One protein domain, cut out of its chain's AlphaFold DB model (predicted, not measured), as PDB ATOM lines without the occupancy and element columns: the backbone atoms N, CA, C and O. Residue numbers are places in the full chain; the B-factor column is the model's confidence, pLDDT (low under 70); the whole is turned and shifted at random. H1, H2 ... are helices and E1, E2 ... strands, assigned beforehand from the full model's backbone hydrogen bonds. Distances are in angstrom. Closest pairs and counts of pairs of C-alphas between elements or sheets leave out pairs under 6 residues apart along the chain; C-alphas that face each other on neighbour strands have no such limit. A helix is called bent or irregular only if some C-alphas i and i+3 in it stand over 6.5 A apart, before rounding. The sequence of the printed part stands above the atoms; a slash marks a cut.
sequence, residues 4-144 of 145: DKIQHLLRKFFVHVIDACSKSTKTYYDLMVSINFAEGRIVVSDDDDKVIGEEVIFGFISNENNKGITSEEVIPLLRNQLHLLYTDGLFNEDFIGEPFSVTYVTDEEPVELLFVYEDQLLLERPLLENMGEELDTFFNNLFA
ATOM      1  N   ASP A   4     120.470 133.521 134.888       84.00
ATOM      2  CA  ASP A   4     119.157 134.150 135.065       84.00
ATOM      3  C   ASP A   4     119.121 135.580 134.516       84.00
ATOM      4  O   ASP A   4     118.155 136.006 133.878       84.00
ATOM      5  N   LYS A   5     120.221 136.325 134.673       88.50
ATOM      6  CA  LYS A   5     120.349 137.670 134.091       88.50
ATOM      7  C   LYS A   5     120.405 137.616 132.569       88.50
ATOM      8  O   LYS A   5     119.817 138.473 131.917       88.50
ATOM      9  N   ILE A   6     121.094 136.623 132.004       90.81
ATOM     10  CA  ILE A   6     121.139 136.415 130.551       90.81
ATOM     11  C   ILE A   6     119.738 136.076 130.031       90.81
ATOM     12  O   ILE A   6     119.298 136.699 129.071       90.81
ATOM     13  N   GLN A   7     119.013 135.171 130.694       89.62
ATOM     14  CA  GLN A   7     117.632 134.821 130.340       89.62
ATOM     15  C   GLN A   7     116.710 136.049 130.347       89.62
ATOM     16  O   GLN A   7     115.961 136.268 129.396       89.62
ATOM     17  N   HIS A   8     116.800 136.895 131.378       90.50
ATOM     18  CA  HIS A   8     116.014 138.127 131.455       90.50
ATOM     19  C   HIS A   8     116.332 139.110 130.314       90.50
ATOM     20  O   HIS A   8     115.418 139.672 129.708       90.50
ATOM     21  N   LEU A   9     117.619 139.303 130.001       95.56
ATOM     22  CA  LEU A   9     118.049 140.163 128.896       95.56
ATOM     23  C   LEU A   9     117.574 139.622 127.545       95.56
ATOM     24  O   LEU A   9     117.024 140.382 126.755       95.56
ATOM     25  N   LEU A  10     117.709 138.313 127.314       96.56
ATOM     26  CA  LEU A  10     117.212 137.654 126.106       96.56
ATOM     27  C   LEU A  10     115.698 137.813 125.955       96.56
ATOM     28  O   LEU A  10     115.235 138.148 124.869       96.56
ATOM     29  N   ARG A  11     114.925 137.649 127.038       95.50
ATOM     30  CA  ARG A  11     113.472 137.867 127.006       95.50
ATOM     31  C   ARG A  11     113.137 139.280 126.552       95.50
ATOM     32  O   ARG A  11     112.337 139.464 125.640       95.50
ATOM     33  N   LYS A  12     113.753 140.283 127.180       97.06
ATOM     34  CA  LYS A  12     113.529 141.695 126.847       97.06
ATOM     35  C   LYS A  12     113.911 141.996 125.396       97.06
ATOM     36  O   LYS A  12     113.156 142.677 124.704       97.06
ATOM     37  N   PHE A  13     115.049 141.472 124.952       98.31
ATOM     38  CA  PHE A  13     115.535 141.623 123.588       98.31
ATOM     39  C   PHE A  13     114.548 141.036 122.571       98.31
ATOM     40  O   PHE A  13     114.115 141.740 121.663       98.31
ATOM     41  N   PHE A  14     114.103 139.790 122.757       98.00
ATOM     42  CA  PHE A  14     113.147 139.171 121.837       98.00
ATOM     43  C   PHE A  14     111.766 139.829 121.868       98.00
ATOM     44  O   PHE A  14     111.155 139.976 120.815       98.00
ATOM     45  N   VAL A  15     111.290 140.307 123.023       97.25
ATOM     46  CA  VAL A  15     110.065 141.128 123.086       97.25
ATOM     47  C   VAL A  15     110.210 142.386 122.228       97.25
ATOM     48  O   VAL A  15     109.287 142.737 121.502       97.25
ATOM     49  N   HIS A  16     111.367 143.052 122.282       97.62
ATOM     50  CA  HIS A  16     111.623 144.229 121.456       97.62
ATOM     51  C   HIS A  16     111.659 143.897 119.957       97.62
ATOM     52  O   HIS A  16     111.070 144.627 119.162       97.62
ATOM     53  N   VAL A  17     112.299 142.788 119.579       97.81
ATOM     54  CA  VAL A  17     112.337 142.302 118.191       97.81
ATOM     55  C   VAL A  17     110.928 141.997 117.679       97.81
ATOM     56  O   VAL A  17     110.557 142.465 116.608       97.81
ATOM     57  N   ILE A  18     110.119 141.273 118.454       95.94
ATOM     58  CA  ILE A  18     108.741 140.930 118.080       95.94
ATOM     59  C   ILE A  18     107.876 142.190 117.944       95.94
ATOM     60  O   ILE A  18     107.143 142.337 116.967       95.94
ATOM     61  N   ASP A  19     107.992 143.133 118.880       95.25
ATOM     62  CA  ASP A  19     107.314 144.430 118.802       95.25
ATOM     63  C   ASP A  19     107.715 145.203 117.531       95.25
ATOM     64  O   ASP A  19     106.850 145.758 116.851       95.25
ATOM     65  N   ALA A  20     108.998 145.188 117.153       96.00
ATOM     66  CA  ALA A  20     109.464 145.774 115.897       96.00
ATOM     67  C   ALA A  20     108.854 145.078 114.666       96.00
ATOM     68  O   ALA A  20     108.371 145.770 113.766       96.00
ATOM     69  N   CYS A  21     108.798 143.740 114.650       94.94
ATOM     70  CA  CYS A  21     108.142 142.978 113.583       94.94
ATOM     71  C   CYS A  21     106.656 143.341 113.461       94.94
ATOM     72  O   CYS A  21     106.197 143.661 112.370       94.94
ATOM     73  N   SER A  22     105.924 143.383 114.578       92.44
ATOM     74  CA  SER A  22     104.483 143.692 114.601       92.44
ATOM     75  C   SER A  22     104.124 145.089 114.076       92.44
ATOM     76  O   SER A  22     102.994 145.335 113.660       92.44
ATOM     77  N   LYS A  23     105.079 146.026 114.097       93.06
ATOM     78  CA  LYS A  23     104.913 147.398 113.589       93.06
ATOM     79  C   LYS A  23     105.291 147.529 112.115       93.06
ATOM     80  O   LYS A  23     105.062 148.583 111.517       93.06
ATOM     81  N   SER A  24     105.902 146.496 111.549       90.12
ATOM     82  CA  SER A  24     106.233 146.407 110.135       90.12
ATOM     83  C   SER A  24     104.990 146.071 109.312       90.12
ATOM     84  O   SER A  24     104.029 145.495 109.807       90.12
ATOM     85  N   THR A  25     105.012 146.404 108.023       89.31
ATOM     86  CA  THR A  25     104.025 145.896 107.052       89.31
ATOM     87  C   THR A  25     104.500 144.612 106.369       89.31
ATOM     88  O   THR A  25     103.850 144.142 105.438       89.31
ATOM     89  N   LYS A  26     105.685 144.112 106.741       91.62
ATOM     90  CA  LYS A  26     106.281 142.884 106.207       91.62
ATOM     91  C   LYS A  26     105.758 141.685 106.995       91.62
ATOM     92  O   LYS A  26     105.699 141.731 108.219       91.62
ATOM     93  N   THR A  27     105.445 140.615 106.276       93.81
ATOM     94  CA  THR A  27     105.250 139.280 106.843       93.81
ATOM     95  C   THR A  27     106.603 138.577 106.899       93.81
ATOM     96  O   THR A  27     107.320 138.553 105.898       93.81
ATOM     97  N   TYR A  28     106.952 138.031 108.059       94.62
ATOM     98  CA  TYR A  28     108.212 137.329 108.290       94.62
ATOM     99  C   TYR A  28     107.976 135.819 108.243       94.62
ATOM    100  O   TYR A  28     107.112 135.314 108.954       94.62
ATOM    101  N   TYR A  29     108.744 135.113 107.415       93.75
ATOM    102  CA  TYR A  29     108.746 133.645 107.348       93.75
ATOM    103  C   TYR A  29     109.945 133.064 108.095       93.75
ATOM    104  O   TYR A  29     109.822 132.052 108.771       93.75
ATOM    105  N   ASP A  30     111.083 133.755 108.052       95.38
ATOM    106  CA  ASP A  30     112.307 133.320 108.708       95.38
ATOM    107  C   ASP A  30     112.961 134.492 109.437       95.38
ATOM    108  O   ASP A  30     113.058 135.604 108.905       95.38
ATOM    109  N   LEU A  31     113.417 134.231 110.661       97.50
ATOM    110  CA  LEU A  31     114.287 135.125 111.416       97.50
ATOM    111  C   LEU A  31     115.619 134.443 111.709       97.50
ATOM    112  O   LEU A  31     115.666 133.308 112.189       97.50
ATOM    113  N   MET A  32     116.711 135.174 111.506       98.25
ATOM    114  CA  MET A  32     118.059 134.696 111.777       98.25
ATOM    115  C   MET A  32     118.621 135.369 113.020       98.25
ATOM    116  O   MET A  32     118.754 136.589 113.083       98.25
ATOM    117  N   VAL A  33     118.977 134.558 114.012       98.44
ATOM    118  CA  VAL A  33     119.702 134.982 115.209       98.44
ATOM    119  C   VAL A  33     121.187 134.763 114.959       98.44
ATOM    120  O   VAL A  33     121.597 133.666 114.594       98.44
ATOM    121  N   SER A  34     122.016 135.769 115.210       97.44
ATOM    122  CA  SER A  34     123.476 135.627 115.210       97.44
ATOM    123  C   SER A  34     124.073 136.246 116.468       97.44
ATOM    124  O   SER A  34     123.526 137.196 117.034       97.44
ATOM    125  N   ILE A  35     125.179 135.673 116.951       97.44
ATOM    126  CA  ILE A  35     125.865 136.148 118.155       97.44
ATOM    127  C   ILE A  35     127.357 136.273 117.872       97.44
ATOM    128  O   ILE A  35     128.031 135.289 117.581       97.44
ATOM    129  N   ASN A  36     127.889 137.479 118.047       96.62
ATOM    130  CA  ASN A  36     129.322 137.715 118.120       96.62
ATOM    131  C   ASN A  36     129.765 137.633 119.589       96.62
ATOM    132  O   ASN A  36     129.612 138.592 120.346       96.62
ATOM    133  N   PHE A  37     130.335 136.495 119.997       94.56
ATOM    134  CA  PHE A  37     130.798 136.269 121.376       94.56
ATOM    135  C   PHE A  37     131.989 137.145 121.787       94.56
ATOM    136  O   PHE A  37     132.173 137.397 122.977       94.56
ATOM    137  N   ALA A  38     132.781 137.640 120.832       93.31
ATOM    138  CA  ALA A  38     133.887 138.546 121.132       93.31
ATOM    139  C   ALA A  38     133.379 139.936 121.550       93.31
ATOM    140  O   ALA A  38     133.934 140.556 122.456       93.31
ATOM    141  N   GLU A  39     132.297 140.403 120.925       95.06
ATOM    142  CA  GLU A  39     131.649 141.685 121.238       95.06
ATOM    143  C   GLU A  39     130.481 141.556 122.222       95.06
ATOM    144  O   GLU A  39     129.951 142.556 122.705       95.06
ATOM    145  N   GLY A  40     130.052 140.325 122.503       95.50
ATOM    146  CA  GLY A  40     128.832 140.030 123.243       95.50
ATOM    147  C   GLY A  40     127.569 140.539 122.557       95.50
ATOM    148  O   GLY A  40     126.594 140.835 123.237       95.50
ATOM    149  N   ARG A  41     127.582 140.686 121.232       97.69
ATOM    150  CA  ARG A  41     126.475 141.262 120.462       97.69
ATOM    151  C   ARG A  41     125.571 140.160 119.928       97.69
ATOM    152  O   ARG A  41     126.059 139.274 119.236       97.69
ATOM    153  N   ILE A  42     124.277 140.247 120.214       98.44
ATOM    154  CA  ILE A  42     123.228 139.457 119.561       98.44
ATOM    155  C   ILE A  42     122.509 140.322 118.530       98.44
ATOM    156  O   ILE A  42     122.259 141.502 118.778       98.44
ATOM    157  N   VAL A  43     122.190 139.734 117.382       98.62
ATOM    158  CA  VAL A  43     121.475 140.381 116.281       98.62
ATOM    159  C   VAL A  43     120.368 139.451 115.799       98.62
ATOM    160  O   VAL A  43     120.592 138.247 115.673       98.62
ATOM    161  N   VAL A  44     119.192 140.014 115.519       98.69
ATOM    162  CA  VAL A  44     118.133 139.353 114.749       98.69
ATOM    163  C   VAL A  44     117.960 140.072 113.422       98.69
ATOM    164  O   VAL A  44     117.772 141.292 113.405       98.69
ATOM    165  N   SER A  45     118.003 139.321 112.328       98.38
ATOM    166  CA  SER A  45     117.720 139.796 110.975       98.38
ATOM    167  C   SER A  45     116.583 139.010 110.325       98.38
ATOM    168  O   SER A  45     116.251 137.910 110.766       98.38
ATOM    169  N   ASP A  46     115.978 139.596 109.296       96.56
ATOM    170  CA  ASP A  46     115.053 138.896 108.401       96.56
ATOM    171  C   ASP A  46     115.791 138.172 107.262       96.56
ATOM    172  O   ASP A  46     117.012 138.269 107.142       96.56
ATOM    173  N   ASP A  47     115.026 137.485 106.413       91.12
ATOM    174  CA  ASP A  47     115.438 136.767 105.197       91.12
ATOM    175  C   ASP A  47     116.186 137.620 104.151       91.12
ATOM    176  O   ASP A  47     116.911 137.071 103.322       91.12
ATOM    177  N   ASP A  48     116.054 138.950 104.198       93.19
ATOM    178  CA  ASP A  48     116.785 139.898 103.345       93.19
ATOM    179  C   ASP A  48     118.070 140.429 104.026       93.19
ATOM    180  O   ASP A  48     118.611 141.462 103.611       93.19
ATOM    181  N   ASP A  49     118.525 139.788 105.110       93.31
ATOM    182  CA  ASP A  49     119.625 140.221 105.983       93.31
ATOM    183  C   ASP A  49     119.412 141.613 106.619       93.31
ATOM    184  O   ASP A  49     120.361 142.271 107.068       93.31
ATOM    185  N   LYS A  50     118.167 142.106 106.701       96.44
ATOM    186  CA  LYS A  50     117.885 143.385 107.364       96.44
ATOM    187  C   LYS A  50     117.793 143.179 108.862       96.44
ATOM    188  O   LYS A  50     116.968 142.413 109.352       96.44
ATOM    189  N   VAL A  51     118.608 143.926 109.599       97.94
ATOM    190  CA  VAL A  51     118.597 143.916 111.065       97.94
ATOM    191  C   VAL A  51     117.263 144.449 111.588       97.94
ATOM    192  O   VAL A  51     116.887 145.589 111.312       97.94
ATOM    193  N   ILE A  52     116.584 143.625 112.381       98.06
ATOM    194  CA  ILE A  52     115.356 143.963 113.105       98.06
ATOM    195  C   ILE A  52     115.701 144.506 114.491       98.06
ATOM    196  O   ILE A  52     115.115 145.487 114.944       98.06
ATOM    197  N   GLY A  53     116.680 143.890 115.157       98.19
ATOM    198  CA  GLY A  53     117.146 144.325 116.468       98.19
ATOM    199  C   GLY A  53     118.541 143.813 116.794       98.19
ATOM    200  O   GLY A  53     118.959 142.755 116.327       98.19
ATOM    201  N   GLU A  54     119.252 144.568 117.626       98.38
ATOM    202  CA  GLU A  54     120.551 144.184 118.172       98.38
ATOM    203  C   GLU A  54     120.687 144.605 119.639       98.38
ATOM    204  O   GLU A  54     120.132 145.622 120.057       98.38
ATOM    205  N   GLU A  55     121.445 143.841 120.425       98.12
ATOM    206  CA  GLU A  55     121.764 144.192 121.810       98.12
ATOM    207  C   GLU A  55     123.129 143.630 122.234       98.12
ATOM    208  O   GLU A  55     123.612 142.633 121.696       98.12
ATOM    209  N   VAL A  56     123.773 144.280 123.209       97.00
ATOM    210  CA  VAL A  56     125.029 143.810 123.811       97.00
ATOM    211  C   VAL A  56     124.737 143.143 125.153       97.00
ATOM    212  O   VAL A  56     124.304 143.786 126.107       97.00
ATOM    213  N   ILE A  57     125.041 141.851 125.245       95.00
ATOM    214  CA  ILE A  57     124.932 141.023 126.441       95.00
ATOM    215  C   ILE A  57     126.345 140.630 126.878       95.00
ATOM    216  O   ILE A  57     126.945 139.675 126.384       95.00
ATOM    217  N   PHE A  58     126.869 141.324 127.894       92.88
ATOM    218  CA  PHE A  58     128.210 141.069 128.451       92.88
ATOM    219  C   PHE A  58     128.434 139.624 128.930       92.88
ATOM    220  O   PHE A  58     129.565 139.218 129.170       92.88
ATOM    221  N   GLY A  59     127.365 138.842 129.093       92.38
ATOM    222  CA  GLY A  59     127.411 137.461 129.575       92.38
ATOM    223  C   GLY A  59     127.943 136.494 128.532       92.38
ATOM    224  O   GLY A  59     128.333 135.385 128.878       92.38
ATOM    225  N   PHE A  60     127.988 136.935 127.278       94.69
ATOM    226  CA  PHE A  60     128.550 136.200 126.153       94.69
ATOM    227  C   PHE A  60     130.070 136.360 126.069       94.69
ATOM    228  O   PHE A  60     130.758 135.491 125.546       94.69
ATOM    229  N   ILE A  61     130.618 137.431 126.645       93.88
ATOM    230  CA  ILE A  61     132.046 137.722 126.563       93.88
ATOM    231  C   ILE A  61     132.794 136.921 127.628       93.88
ATOM    232  O   ILE A  61     132.558 137.069 128.830       93.88
ATOM    233  N   SER A  62     133.745 136.103 127.180       91.38
ATOM    234  CA  SER A  62     134.726 135.461 128.057       91.38
ATOM    235  C   SER A  62     135.927 136.378 128.275       91.38
ATOM    236  O   SER A  62     136.472 136.936 127.327       91.38
ATOM    237  N   ASN A  63     136.363 136.520 129.526       87.69
ATOM    238  CA  ASN A  63     137.585 137.237 129.884       87.69
ATOM    239  C   ASN A  63     138.385 136.468 130.947       87.69
ATOM    240  O   ASN A  63     137.941 135.433 131.442       87.69
ATOM    241  N   GLU A  64     139.562 136.982 131.311       85.50
ATOM    242  CA  GLU A  64     140.490 136.336 132.256       85.50
ATOM    243  C   GLU A  64     139.861 136.010 133.623       85.50
ATOM    244  O   GLU A  64     140.280 135.065 134.286       85.50
ATOM    245  N   ASN A  65     138.844 136.771 134.037       81.81
ATOM    246  CA  ASN A  65     138.240 136.684 135.367       81.81
ATOM    247  C   ASN A  65     136.843 136.043 135.368       81.81
ATOM    248  O   ASN A  65     136.321 135.715 136.432       81.81
ATOM    249  N   ASN A  66     136.205 135.898 134.207       81.25
ATOM    250  CA  ASN A  66     134.851 135.376 134.083       81.25
ATOM    251  C   ASN A  66     134.669 134.665 132.738       81.25
ATOM    252  O   ASN A  66     134.774 135.278 131.674       81.25
ATOM    253  N   LYS A  67     134.310 133.381 132.806       88.19
ATOM    254  CA  LYS A  67     133.903 132.607 131.634       88.19
ATOM    255  C   LYS A  67     132.522 133.096 131.173       88.19
ATOM    256  O   LYS A  67     131.584 133.145 131.972       88.19
ATOM    257  N   GLY A  68     132.426 133.522 129.918       89.88
ATOM    258  CA  GLY A  68     131.154 133.806 129.257       89.88
ATOM    259  C   GLY A  68     130.457 132.506 128.861       89.88
ATOM    260  O   GLY A  68     131.059 131.432 128.916       89.88
ATOM    261  N   ILE A  69     129.188 132.599 128.478       91.69
ATOM    262  CA  ILE A  69     128.462 131.445 127.944       91.69
ATOM    263  C   ILE A  69     129.022 131.050 126.570       91.69
ATOM    264  O   ILE A  69     129.416 131.920 125.793       91.69
ATOM    265  N   THR A  70     129.073 129.754 126.273       90.69
ATOM    266  CA  THR A  70     129.482 129.260 124.948       90.69
ATOM    267  C   THR A  70     128.327 129.278 123.937       90.69
ATOM    268  O   THR A  70     127.161 129.449 124.305       90.69
ATOM    269  N   SER A  71     128.644 129.063 122.654       89.12
ATOM    270  CA  SER A  71     127.655 128.844 121.583       89.12
ATOM    271  C   SER A  71     126.720 127.669 121.875       89.12
ATOM    272  O   SER A  71     125.521 127.760 121.643       89.12
ATOM    273  N   GLU A  72     127.238 126.587 122.450       89.31
ATOM    274  CA  GLU A  72     126.441 125.418 122.831       89.31
ATOM    275  C   GLU A  72     125.522 125.718 124.025       89.31
ATOM    276  O   GLU A  72     124.353 125.340 124.040       89.31
ATOM    277  N   GLU A  73     126.037 126.433 125.030       91.06
ATOM    278  CA  GLU A  73     125.296 126.753 126.250       91.06
ATOM    279  C   GLU A  73     124.188 127.797 126.017       91.06
ATOM    280  O   GLU A  73     123.229 127.834 126.791       91.06
ATOM    281  N   VAL A  74     124.288 128.643 124.979       93.12
ATOM    282  CA  VAL A  74     123.279 129.681 124.691       93.12
ATOM    283  C   VAL A  74     122.049 129.137 123.960       93.12
ATOM    284  O   VAL A  74     120.952 129.646 124.179       93.12
ATOM    285  N   ILE A  75     122.194 128.077 123.155       92.75
ATOM    286  CA  ILE A  75     121.093 127.445 122.403       92.75
ATOM    287  C   ILE A  75     119.875 127.131 123.289       92.75
ATOM    288  O   ILE A  75     118.778 127.587 122.951       92.75
ATOM    289  N   PRO A  76     120.001 126.412 124.425       91.00
ATOM    290  CA  PRO A  76     118.846 126.131 125.278       91.00
ATOM    291  C   PRO A  76     118.223 127.400 125.877       91.00
ATOM    292  O   PRO A  76     117.013 127.431 126.095       91.00
ATOM    293  N   LEU A  77     119.000 128.468 126.101       93.06
ATOM    294  CA  LEU A  77     118.462 129.742 126.590       93.06
ATOM    295  C   LEU A  77     117.634 130.452 125.510       93.06
ATOM    296  O   LEU A  77     116.528 130.909 125.791       93.06
ATOM    297  N   LEU A  78     118.142 130.503 124.272       95.62
ATOM    298  CA  LEU A  78     117.431 131.086 123.131       95.62
ATOM    299  C   LEU A  78     116.122 130.337 122.860       95.62
ATOM    300  O   LEU A  78     115.069 130.966 122.770       95.62
ATOM    301  N   ARG A  79     116.179 128.997 122.809       93.94
ATOM    302  CA  ARG A  79     114.997 128.138 122.630       93.94
ATOM    303  C   ARG A  79     113.956 128.381 123.714       93.94
ATOM    304  O   ARG A  79     112.789 128.587 123.397       93.94
ATOM    305  N   ASN A  80     114.377 128.409 124.980       89.56
ATOM    306  CA  ASN A  80     113.470 128.653 126.097       89.56
ATOM    307  C   ASN A  80     112.746 130.002 125.964       89.56
ATOM    308  O   ASN A  80     111.530 130.054 126.112       89.56
ATOM    309  N   GLN A  81     113.460 131.088 125.651       93.69
ATOM    310  CA  GLN A  81     112.815 132.399 125.521       93.69
ATOM    311  C   GLN A  81     111.866 132.473 124.327       93.69
ATOM    312  O   GLN A  81     110.747 132.952 124.484       93.69
ATOM    313  N   LEU A  82     112.268 131.974 123.157       93.69
ATOM    314  CA  LEU A  82     111.400 131.963 121.977       93.69
ATOM    315  C   LEU A  82     110.141 131.121 122.213       93.69
ATOM    316  O   LEU A  82     109.043 131.568 121.891       93.69
ATOM    317  N   HIS A  83     110.284 129.958 122.853       88.81
ATOM    318  CA  HIS A  83     109.156 129.113 123.228       88.81
ATOM    319  C   HIS A  83     108.212 129.818 124.204       88.81
ATOM    320  O   HIS A  83     107.012 129.843 123.964       88.81
ATOM    321  N   LEU A  84     108.734 130.424 125.279       87.38
ATOM    322  CA  LEU A  84     107.908 131.158 126.243       87.38
ATOM    323  C   LEU A  84     107.125 132.291 125.570       87.38
ATOM    324  O   LEU A  84     105.939 132.452 125.829       87.38
ATOM    325  N   LEU A  85     107.762 133.049 124.677       89.56
ATOM    326  CA  LEU A  85     107.107 134.141 123.955       89.56
ATOM    327  C   LEU A  85     106.055 133.637 122.960       89.56
ATOM    328  O   LEU A  85     105.015 134.276 122.798       89.56
ATOM    329  N   TYR A  86     106.289 132.486 122.329       87.56
ATOM    330  CA  TYR A  86     105.281 131.815 121.513       87.56
ATOM    331  C   TYR A  86     104.091 131.356 122.362       87.56
ATOM    332  O   TYR A  86     102.951 131.677 122.035       87.56
ATOM    333  N   THR A  87     104.329 130.678 123.490       85.31
ATOM    334  CA  THR A  87     103.251 130.221 124.386       85.31
ATOM    335  C   THR A  87     102.489 131.367 125.047       85.31
ATOM    336  O   THR A  87     101.301 131.225 125.323       85.31
ATOM    337  N   ASP A  88     103.148 132.507 125.266       87.56
ATOM    338  CA  ASP A  88     102.530 133.741 125.762       87.56
ATOM    339  C   ASP A  88     101.702 134.458 124.669       87.56
ATOM    340  O   ASP A  88     101.059 135.471 124.948       87.56
ATOM    341  N   GLY A  89     101.700 133.948 123.429       86.50
ATOM    342  CA  GLY A  89     100.899 134.460 122.316       86.50
ATOM    343  C   GLY A  89     101.448 135.734 121.672       86.50
ATOM    344  O   GLY A  89     100.691 136.481 121.057       86.50
ATOM    345  N   LEU A  90     102.747 136.026 121.827       89.94
ATOM    346  CA  LEU A  90     103.351 137.215 121.210       89.94
ATOM    347  C   LEU A  90     103.623 137.030 119.714       89.94
ATOM    348  O   LEU A  90     103.694 138.017 118.983       89.94
ATOM    349  N   PHE A  91     103.781 135.789 119.261       86.94
ATOM    350  CA  PHE A  91     103.859 135.451 117.843       86.94
ATOM    351  C   PHE A  91     102.424 135.393 117.294       86.94
ATOM    352  O   PHE A  91     101.687 134.462 117.598       86.94
ATOM    353  N   ASN A  92     102.012 136.422 116.544       78.69
ATOM    354  CA  ASN A  92     100.683 136.536 115.931       78.69
ATOM    355  C   ASN A  92     100.793 136.408 114.396       78.69
ATOM    356  O   ASN A  92     101.726 136.948 113.796       78.69
ATOM    357  N   GLU A  93      99.809 135.752 113.777       73.81
ATOM    358  CA  GLU A  93      99.638 135.588 112.325       73.81
ATOM    359  C   GLU A  93      99.680 136.917 111.546       73.81
ATOM    360  O   GLU A  93     100.028 136.937 110.369       73.81
ATOM    361  N   ASP A  94      99.383 138.053 112.188       82.94
ATOM    362  CA  ASP A  94      99.387 139.366 111.524       82.94
ATOM    363  C   ASP A  94     100.755 139.761 110.927       82.94
ATOM    364  O   ASP A  94     100.808 140.481 109.928       82.94
ATOM    365  N   PHE A  95     101.867 139.318 111.526       87.31
ATOM    366  CA  PHE A  95     103.222 139.634 111.045       87.31
ATOM    367  C   PHE A  95     104.068 138.391 110.745       87.31
ATOM    368  O   PHE A  95     105.195 138.523 110.271       87.31
ATOM    369  N   ILE A  96     103.537 137.193 110.981       89.00
ATOM    370  CA  ILE A  96     104.238 135.924 110.784       89.00
ATOM    371  C   ILE A  96     103.557 135.139 109.670       89.00
ATOM    372  O   ILE A  96     102.341 134.996 109.662       89.00
ATOM    373  N   GLY A  97     104.345 134.639 108.723       89.06
ATOM    374  CA  GLY A  97     103.870 133.750 107.667       89.06
ATOM    375  C   GLY A  97     104.024 132.281 108.051       89.06
ATOM    376  O   GLY A  97     104.874 131.947 108.863       89.06
ATOM    377  N   GLU A  98     103.235 131.394 107.448       85.62
ATOM    378  CA  GLU A  98     103.347 129.948 107.668       85.62
ATOM    379  C   GLU A  98     104.002 129.234 106.465       85.62
ATOM    380  O   GLU A  98     103.590 129.483 105.324       85.62
ATOM    381  N   PRO A  99     104.974 128.318 106.678       89.31
ATOM    382  CA  PRO A  99     105.655 128.049 107.951       89.31
ATOM    383  C   PRO A  99     106.504 129.239 108.421       89.31
ATOM    384  O   PRO A  99     106.991 130.014 107.595       89.31
ATOM    385  N   PHE A 100     106.716 129.321 109.735       92.06
ATOM    386  CA  PHE A 100     107.622 130.284 110.358       92.06
ATOM    387  C   PHE A 100     108.786 129.591 111.054       92.06
ATOM    388  O   PHE A 100     108.570 128.624 111.791       92.06
ATOM    389  N   SER A 101     109.997 130.127 110.906       94.19
ATOM    390  CA  SER A 101     111.172 129.637 111.621       94.19
ATOM    391  C   SER A 101     111.993 130.744 112.284       94.19
ATOM    392  O   SER A 101     112.056 131.893 111.839       94.19
ATOM    393  N   VAL A 102     112.671 130.374 113.372       96.94
ATOM    394  CA  VAL A 102     113.764 131.155 113.954       96.94
ATOM    395  C   VAL A 102     114.995 130.269 114.011       96.94
ATOM    396  O   VAL A 102     114.992 129.233 114.678       96.94
ATOM    397  N   THR A 103     116.064 130.695 113.346       97.31
ATOM    398  CA  THR A 103     117.290 129.907 113.197       97.31
ATOM    399  C   THR A 103     118.477 130.631 113.816       97.31
ATOM    400  O   THR A 103     118.706 131.810 113.557       97.31
ATOM    401  N   TYR A 104     119.263 129.927 114.628       97.19
ATOM    402  CA  TYR A 104     120.554 130.402 115.108       97.19
ATOM    403  C   TYR A 104     121.641 130.092 114.081       97.19
ATOM    404  O   TYR A 104     121.941 128.929 113.809       97.19
ATOM    405  N   VAL A 105     122.236 131.138 113.518       95.25
ATOM    406  CA  VAL A 105     123.330 131.042 112.556       95.25
ATOM    407  C   VAL A 105     124.650 130.967 113.318       95.25
ATOM    408  O   VAL A 105     125.001 131.878 114.074       95.25
ATOM    409  N   THR A 106     125.372 129.868 113.114       88.94
ATOM    410  CA  THR A 106     126.684 129.599 113.715       88.94
ATOM    411  C   THR A 106     127.736 129.391 112.626       88.94
ATOM    412  O   THR A 106     127.395 129.284 111.449       88.94
ATOM    413  N   ASP A 107     129.012 129.327 113.016       83.69
ATOM    414  CA  ASP A 107     130.109 128.974 112.100       83.69
ATOM    415  C   ASP A 107     130.086 127.487 111.680       83.69
ATOM    416  O   ASP A 107     130.801 127.097 110.755       83.69
ATOM    417  N   GLU A 108     129.302 126.654 112.373       86.25
ATOM    418  CA  GLU A 108     129.103 125.238 112.063       86.25
ATOM    419  C   GLU A 108     127.814 125.050 111.242       86.25
ATOM    420  O   GLU A 108     127.660 125.633 110.169       86.25
ATOM    421  N   GLU A 109     126.879 124.229 111.725       88.75
ATOM    422  CA  GLU A 109     125.558 124.084 111.125       88.75
ATOM    423  C   GLU A 109     124.559 125.054 111.783       88.75
ATOM    424  O   GLU A 109     124.615 125.284 112.999       88.75
ATOM    425  N   PRO A 110     123.636 125.650 111.005       91.38
ATOM    426  CA  PRO A 110     122.535 126.421 111.563       91.38
ATOM    427  C   PRO A 110     121.675 125.553 112.481       91.38
ATOM    428  O   PRO A 110     121.357 124.409 112.159       91.38
ATOM    429  N   VAL A 111     121.272 126.112 113.618       93.50
ATOM    430  CA  VAL A 111     120.459 125.410 114.614       93.50
ATOM    431  C   VAL A 111     119.065 126.009 114.635       93.50
ATOM    432  O   VAL A 111     118.891 127.180 114.968       93.50
ATOM    433  N   GLU A 112     118.056 125.198 114.343       94.44
ATOM    434  CA  GLU A 112     116.662 125.617 114.469       94.44
ATOM    435  C   GLU A 112     116.304 125.840 115.950       94.44
ATOM    436  O   GLU A 112     116.512 124.975 116.816       94.44
ATOM    437  N   LEU A 113     115.812 127.040 116.263       94.94
ATOM    438  CA  LEU A 113     115.408 127.431 117.613       94.94
ATOM    439  C   LEU A 113     113.897 127.321 117.821       94.94
ATOM    440  O   LEU A 113     113.460 126.992 118.922       94.94
ATOM    441  N   LEU A 114     113.122 127.625 116.782       92.69
ATOM    442  CA  LEU A 114     111.666 127.576 116.770       92.69
ATOM    443  C   LEU A 114     111.200 127.272 115.345       92.69
ATOM    444  O   LEU A 114     111.701 127.886 114.406       92.69
ATOM    445  N   PHE A 115     110.214 126.390 115.210       90.56
ATOM    446  CA  PHE A 115     109.516 126.129 113.958       90.56
ATOM    447  C   PHE A 115     108.017 126.003 114.218       90.56
ATOM    448  O   PHE A 115     107.595 125.294 115.138       90.56
ATOM    449  N   VAL A 116     107.223 126.711 113.418       85.06
ATOM    450  CA  VAL A 116     105.765 126.790 113.535       85.06
ATOM    451  C   VAL A 116     105.145 126.435 112.187       85.06
ATOM    452  O   VAL A 116     105.422 127.084 111.177       85.06
ATOM    453  N   TYR A 117     104.293 125.410 112.174       81.88
ATOM    454  CA  TYR A 117     103.518 125.000 111.003       81.88
ATOM    455  C   TYR A 117     102.197 124.347 111.438       81.88
ATOM    456  O   TYR A 117     102.227 123.441 112.269       81.88
ATOM    457  N   GLU A 118     101.057 124.774 110.877       65.19
ATOM    458  CA  GLU A 118      99.720 124.198 111.137       65.19
ATOM    459  C   GLU A 118      99.411 123.994 112.643       65.19
ATOM    460  O   GLU A 118      99.019 122.902 113.063       65.19
ATOM    461  N   ASP A 119      99.649 125.015 113.479       56.78
ATOM    462  CA  ASP A 119      99.519 124.976 114.954       56.78
ATOM    463  C   ASP A 119     100.392 123.928 115.687       56.78
ATOM    464  O   ASP A 119     100.298 123.760 116.909       56.78
ATOM    465  N   GLN A 120     101.277 123.216 114.985       53.25
ATOM    466  CA  GLN A 120     102.203 122.252 115.570       53.25
ATOM    467  C   GLN A 120     103.579 122.894 115.748       53.25
ATOM    468  O   GLN A 120     104.341 123.077 114.800       53.25
ATOM    469  N   LEU A 121     103.926 123.184 117.004       56.72
ATOM    470  CA  LEU A 121     105.314 123.404 117.400       56.72
ATOM    471  C   LEU A 121     106.083 122.084 117.264       56.72
ATOM    472  O   LEU A 121     105.985 121.203 118.124       56.72
ATOM    473  N   LEU A 122     106.861 121.937 116.193       55.50
ATOM    474  CA  LEU A 122     107.803 120.829 116.048       55.50
ATOM    475  C   LEU A 122     109.085 121.170 116.812       55.50
ATOM    476  O   LEU A 122     110.034 121.719 116.272       55.50
ATOM    477  N   LEU A 123     109.122 120.834 118.101       55.22
ATOM    478  CA  LEU A 123     110.384 120.715 118.828       55.22
ATOM    479  C   LEU A 123     110.982 119.341 118.501       55.22
ATOM    480  O   LEU A 123     110.410 118.315 118.886       55.22
ATOM    481  N   GLU A 124     112.133 119.278 117.831       45.41
ATOM    482  CA  GLU A 124     112.896 118.028 117.736       45.41
ATOM    483  C   GLU A 124     113.401 117.587 119.132       45.41
ATOM    484  O   GLU A 124     114.539 117.845 119.508       45.41
ATOM    485  N   ARG A 125     112.551 116.860 119.881       45.56
ATOM    486  CA  ARG A 125     112.850 116.023 121.073       45.56
ATOM    487  C   ARG A 125     113.444 116.755 122.310       45.56
ATOM    488  O   ARG A 125     113.858 117.902 122.243       45.56
ATOM    489  N   PRO A 126     113.297 116.181 123.523       43.91
ATOM    490  CA  PRO A 126     112.666 116.882 124.638       43.91
ATOM    491  C   PRO A 126     113.605 117.858 125.357       43.91
ATOM    492  O   PRO A 126     114.495 117.455 126.098       43.91
ATOM    493  N   LEU A 127     113.268 119.147 125.295       49.25
ATOM    494  CA  LEU A 127     113.620 120.128 126.336       49.25
ATOM    495  C   LEU A 127     112.934 119.813 127.693       49.25
ATOM    496  O   LEU A 127     113.181 120.477 128.691       49.25
ATOM    497  N   LEU A 128     112.074 118.788 127.747       51.44
ATOM    498  CA  LEU A 128     111.114 118.536 128.826       51.44
ATOM    499  C   LEU A 128     111.571 117.587 129.943       51.44
ATOM    500  O   LEU A 128     110.809 117.412 130.888       51.44
ATOM    501  N   GLU A 129     112.757 116.974 129.901       45.81
ATOM    502  CA  GLU A 129     113.101 116.010 130.966       45.81
ATOM    503  C   GLU A 129     113.526 116.665 132.290       45.81
ATOM    504  O   GLU A 129     113.338 116.041 133.326       45.81
ATOM    505  N   ASN A 130     113.999 117.921 132.298       46.03
ATOM    506  CA  ASN A 130     114.456 118.584 133.537       46.03
ATOM    507  C   ASN A 130     114.006 120.051 133.714       46.03
ATOM    508  O   ASN A 130     114.329 120.669 134.725       46.03
ATOM    509  N   MET A 131     113.236 120.628 132.781       51.84
ATOM    510  CA  MET A 131     112.792 122.030 132.895       51.84
ATOM    511  C   MET A 131     111.692 122.255 133.941       51.84
ATOM    512  O   MET A 131     111.546 123.376 134.412       51.84
ATOM    513  N   GLY A 132     110.929 121.226 134.324       56.78
ATOM    514  CA  GLY A 132     109.886 121.374 135.347       56.78
ATOM    515  C   GLY A 132     110.462 121.798 136.701       56.78
ATOM    516  O   GLY A 132     110.010 122.776 137.285       56.78
ATOM    517  N   GLU A 133     111.518 121.124 137.157       56.19
ATOM    518  CA  GLU A 133     112.122 121.401 138.467       56.19
ATOM    519  C   GLU A 133     112.893 122.731 138.494       56.19
ATOM    520  O   GLU A 133     112.850 123.452 139.495       56.19
ATOM    521  N   GLU A 134     113.561 123.097 137.393       55.03
ATOM    522  CA  GLU A 134     114.268 124.381 137.289       55.03
ATOM    523  C   GLU A 134     113.295 125.565 137.185       55.03
ATOM    524  O   GLU A 134     113.520 126.592 137.828       55.03
ATOM    525  N   LEU A 135     112.182 125.421 136.454       60.84
ATOM    526  CA  LEU A 135     111.148 126.455 136.365       60.84
ATOM    527  C   LEU A 135     110.374 126.602 137.675       60.84
ATOM    528  O   LEU A 135     110.160 127.729 138.115       60.84
ATOM    529  N   ASP A 136     110.011 125.503 138.340       59.72
ATOM    530  CA  ASP A 136     109.353 125.562 139.649       59.72
ATOM    531  C   ASP A 136     110.263 126.217 140.691       59.72
ATOM    532  O   ASP A 136     109.816 127.047 141.482       59.72
ATOM    533  N   THR A 137     111.562 125.911 140.670       64.50
ATOM    534  CA  THR A 137     112.541 126.576 141.538       64.50
ATOM    535  C   THR A 137     112.640 128.070 141.221       64.50
ATOM    536  O   THR A 137     112.646 128.894 142.135       64.50
ATOM    537  N   PHE A 138     112.654 128.438 139.938       61.59
ATOM    538  CA  PHE A 138     112.685 129.831 139.498       61.59
ATOM    539  C   PHE A 138     111.427 130.608 139.926       61.59
ATOM    540  O   PHE A 138     111.547 131.692 140.497       61.59
ATOM    541  N   PHE A 139     110.227 130.049 139.738       62.56
ATOM    542  CA  PHE A 139     108.974 130.671 140.180       62.56
ATOM    543  C   PHE A 139     108.889 130.771 141.703       62.56
ATOM    544  O   PHE A 139     108.517 131.820 142.223       62.56
ATOM    545  N   ASN A 140     109.282 129.726 142.434       64.50
ATOM    546  CA  ASN A 140     109.287 129.755 143.896       64.50
ATOM    547  C   ASN A 140     110.234 130.828 144.443       64.50
ATOM    548  O   ASN A 140     109.887 131.500 145.408       64.50
ATOM    549  N   ASN A 141     111.388 131.036 143.807       65.00
ATOM    550  CA  ASN A 141     112.309 132.105 144.188       65.00
ATOM    551  C   ASN A 141     111.786 133.497 143.801       65.00
ATOM    552  O   ASN A 141     112.040 134.455 144.523       65.00
ATOM    553  N   LEU A 142     111.030 133.614 142.704       58.28
ATOM    554  CA  LEU A 142     110.435 134.875 142.252       58.28
ATOM    555  C   LEU A 142     109.249 135.332 143.120       58.28
ATOM    556  O   LEU A 142     109.045 136.529 143.286       58.28
ATOM    557  N   PHE A 143     108.466 134.397 143.668       57.53
ATOM    558  CA  PHE A 143     107.321 134.691 144.545       57.53
ATOM    559  C   PHE A 143     107.664 134.683 146.044       57.53
ATOM    560  O   PHE A 143     106.783 134.916 146.872       57.53
ATOM    561  N   ALA A 144     108.918 134.394 146.404       61.97
ATOM    562  CA  ALA A 144     109.401 134.403 147.785       61.97
ATOM    563  C   ALA A 144     109.967 135.764 148.247       61.97
ATOM    564  O   ALA A 144     110.467 135.844 149.372       61.97
TER     565      ALA A 144
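This is residues 4 to 144 of the 145 residues of an uncharacterized protein of Porphyromonas gingivicanis (UniProt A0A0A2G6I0). A twisted sheet of five strands is covered on one face by two helices, H1 over the E3 side and H2 over the E5 side, touching each other. Most of H3 sticks out: residues 132 to 137 and 139 to 144 stand free. The 141 printed residues include named elements H1 E1 E2 E3 H2 E4 E5 H3, class mixed; the mixed sheet runs E3 E2 E1 E4 E5. The whole is compact, radius of gyration of the C-alphas 15.4 A, spanning 44 by 33 by 28 A.

H1, residues 4 to 22, is on the sheet; its closest C-alphas to E3, residues 51 to 56, are Val 17 and Gly 53, 5.5 A. E1, residues 28 to 36, E2, residues 41 to 46, and E3 form a meander, successive antiparallel neighbours, with hairpins E1-E2 and E2-E3; N 34 and O 43, 2.9 A, and N 55 and O 42, 3.0 A, are within hydrogen-bond range. H2, residues 71 to 87, is on the same face, making two layers, helices over a sheet. H1 touches H2 with residues 7 to 15 alone, at a steep tilt of 54 degrees, the same way; the closest C-alphas, Arg 11 and Gln 81, are 5.7 A apart. H2 is only just irregular, C-alphas 73 and 76 being 6.6 A apart. E3, H2 and E4, residues 96 to 105, form a split strand-helix-strand unit, E2 and E1 lying between the strands, with a right-handed crossover. E4 bends by 95 degrees at residue 99 and is parallel to E1, N 103 to O 31 2.9 A. E4 and E5, residues 111 to 117, are an antiparallel hairpin, N 102 to O 114 2.9 A. H3, residues 131 to 142, is not on the sheet and is apart from H1 and H2. In H1 and H3 every O i to N i+4 pair is within hydrogen-bond range, in H2 10 of 13.

H1 begins at C-alpha 4 (119.157, 134.150, 135.065) and measures 26.9 A; E1 is 23.3 A, H2 24.6 A and E4 19.8 A. H3 ends at C-alpha 142 (110.435, 134.875, 142.252).

The printed part has no cut; C-alphas of Glu 64 and Glu 118 are farthest apart, 47.5 A. Links E3 to H2 and E5 to H3 are long. Residues 118 to 144 have pLDDT under 70.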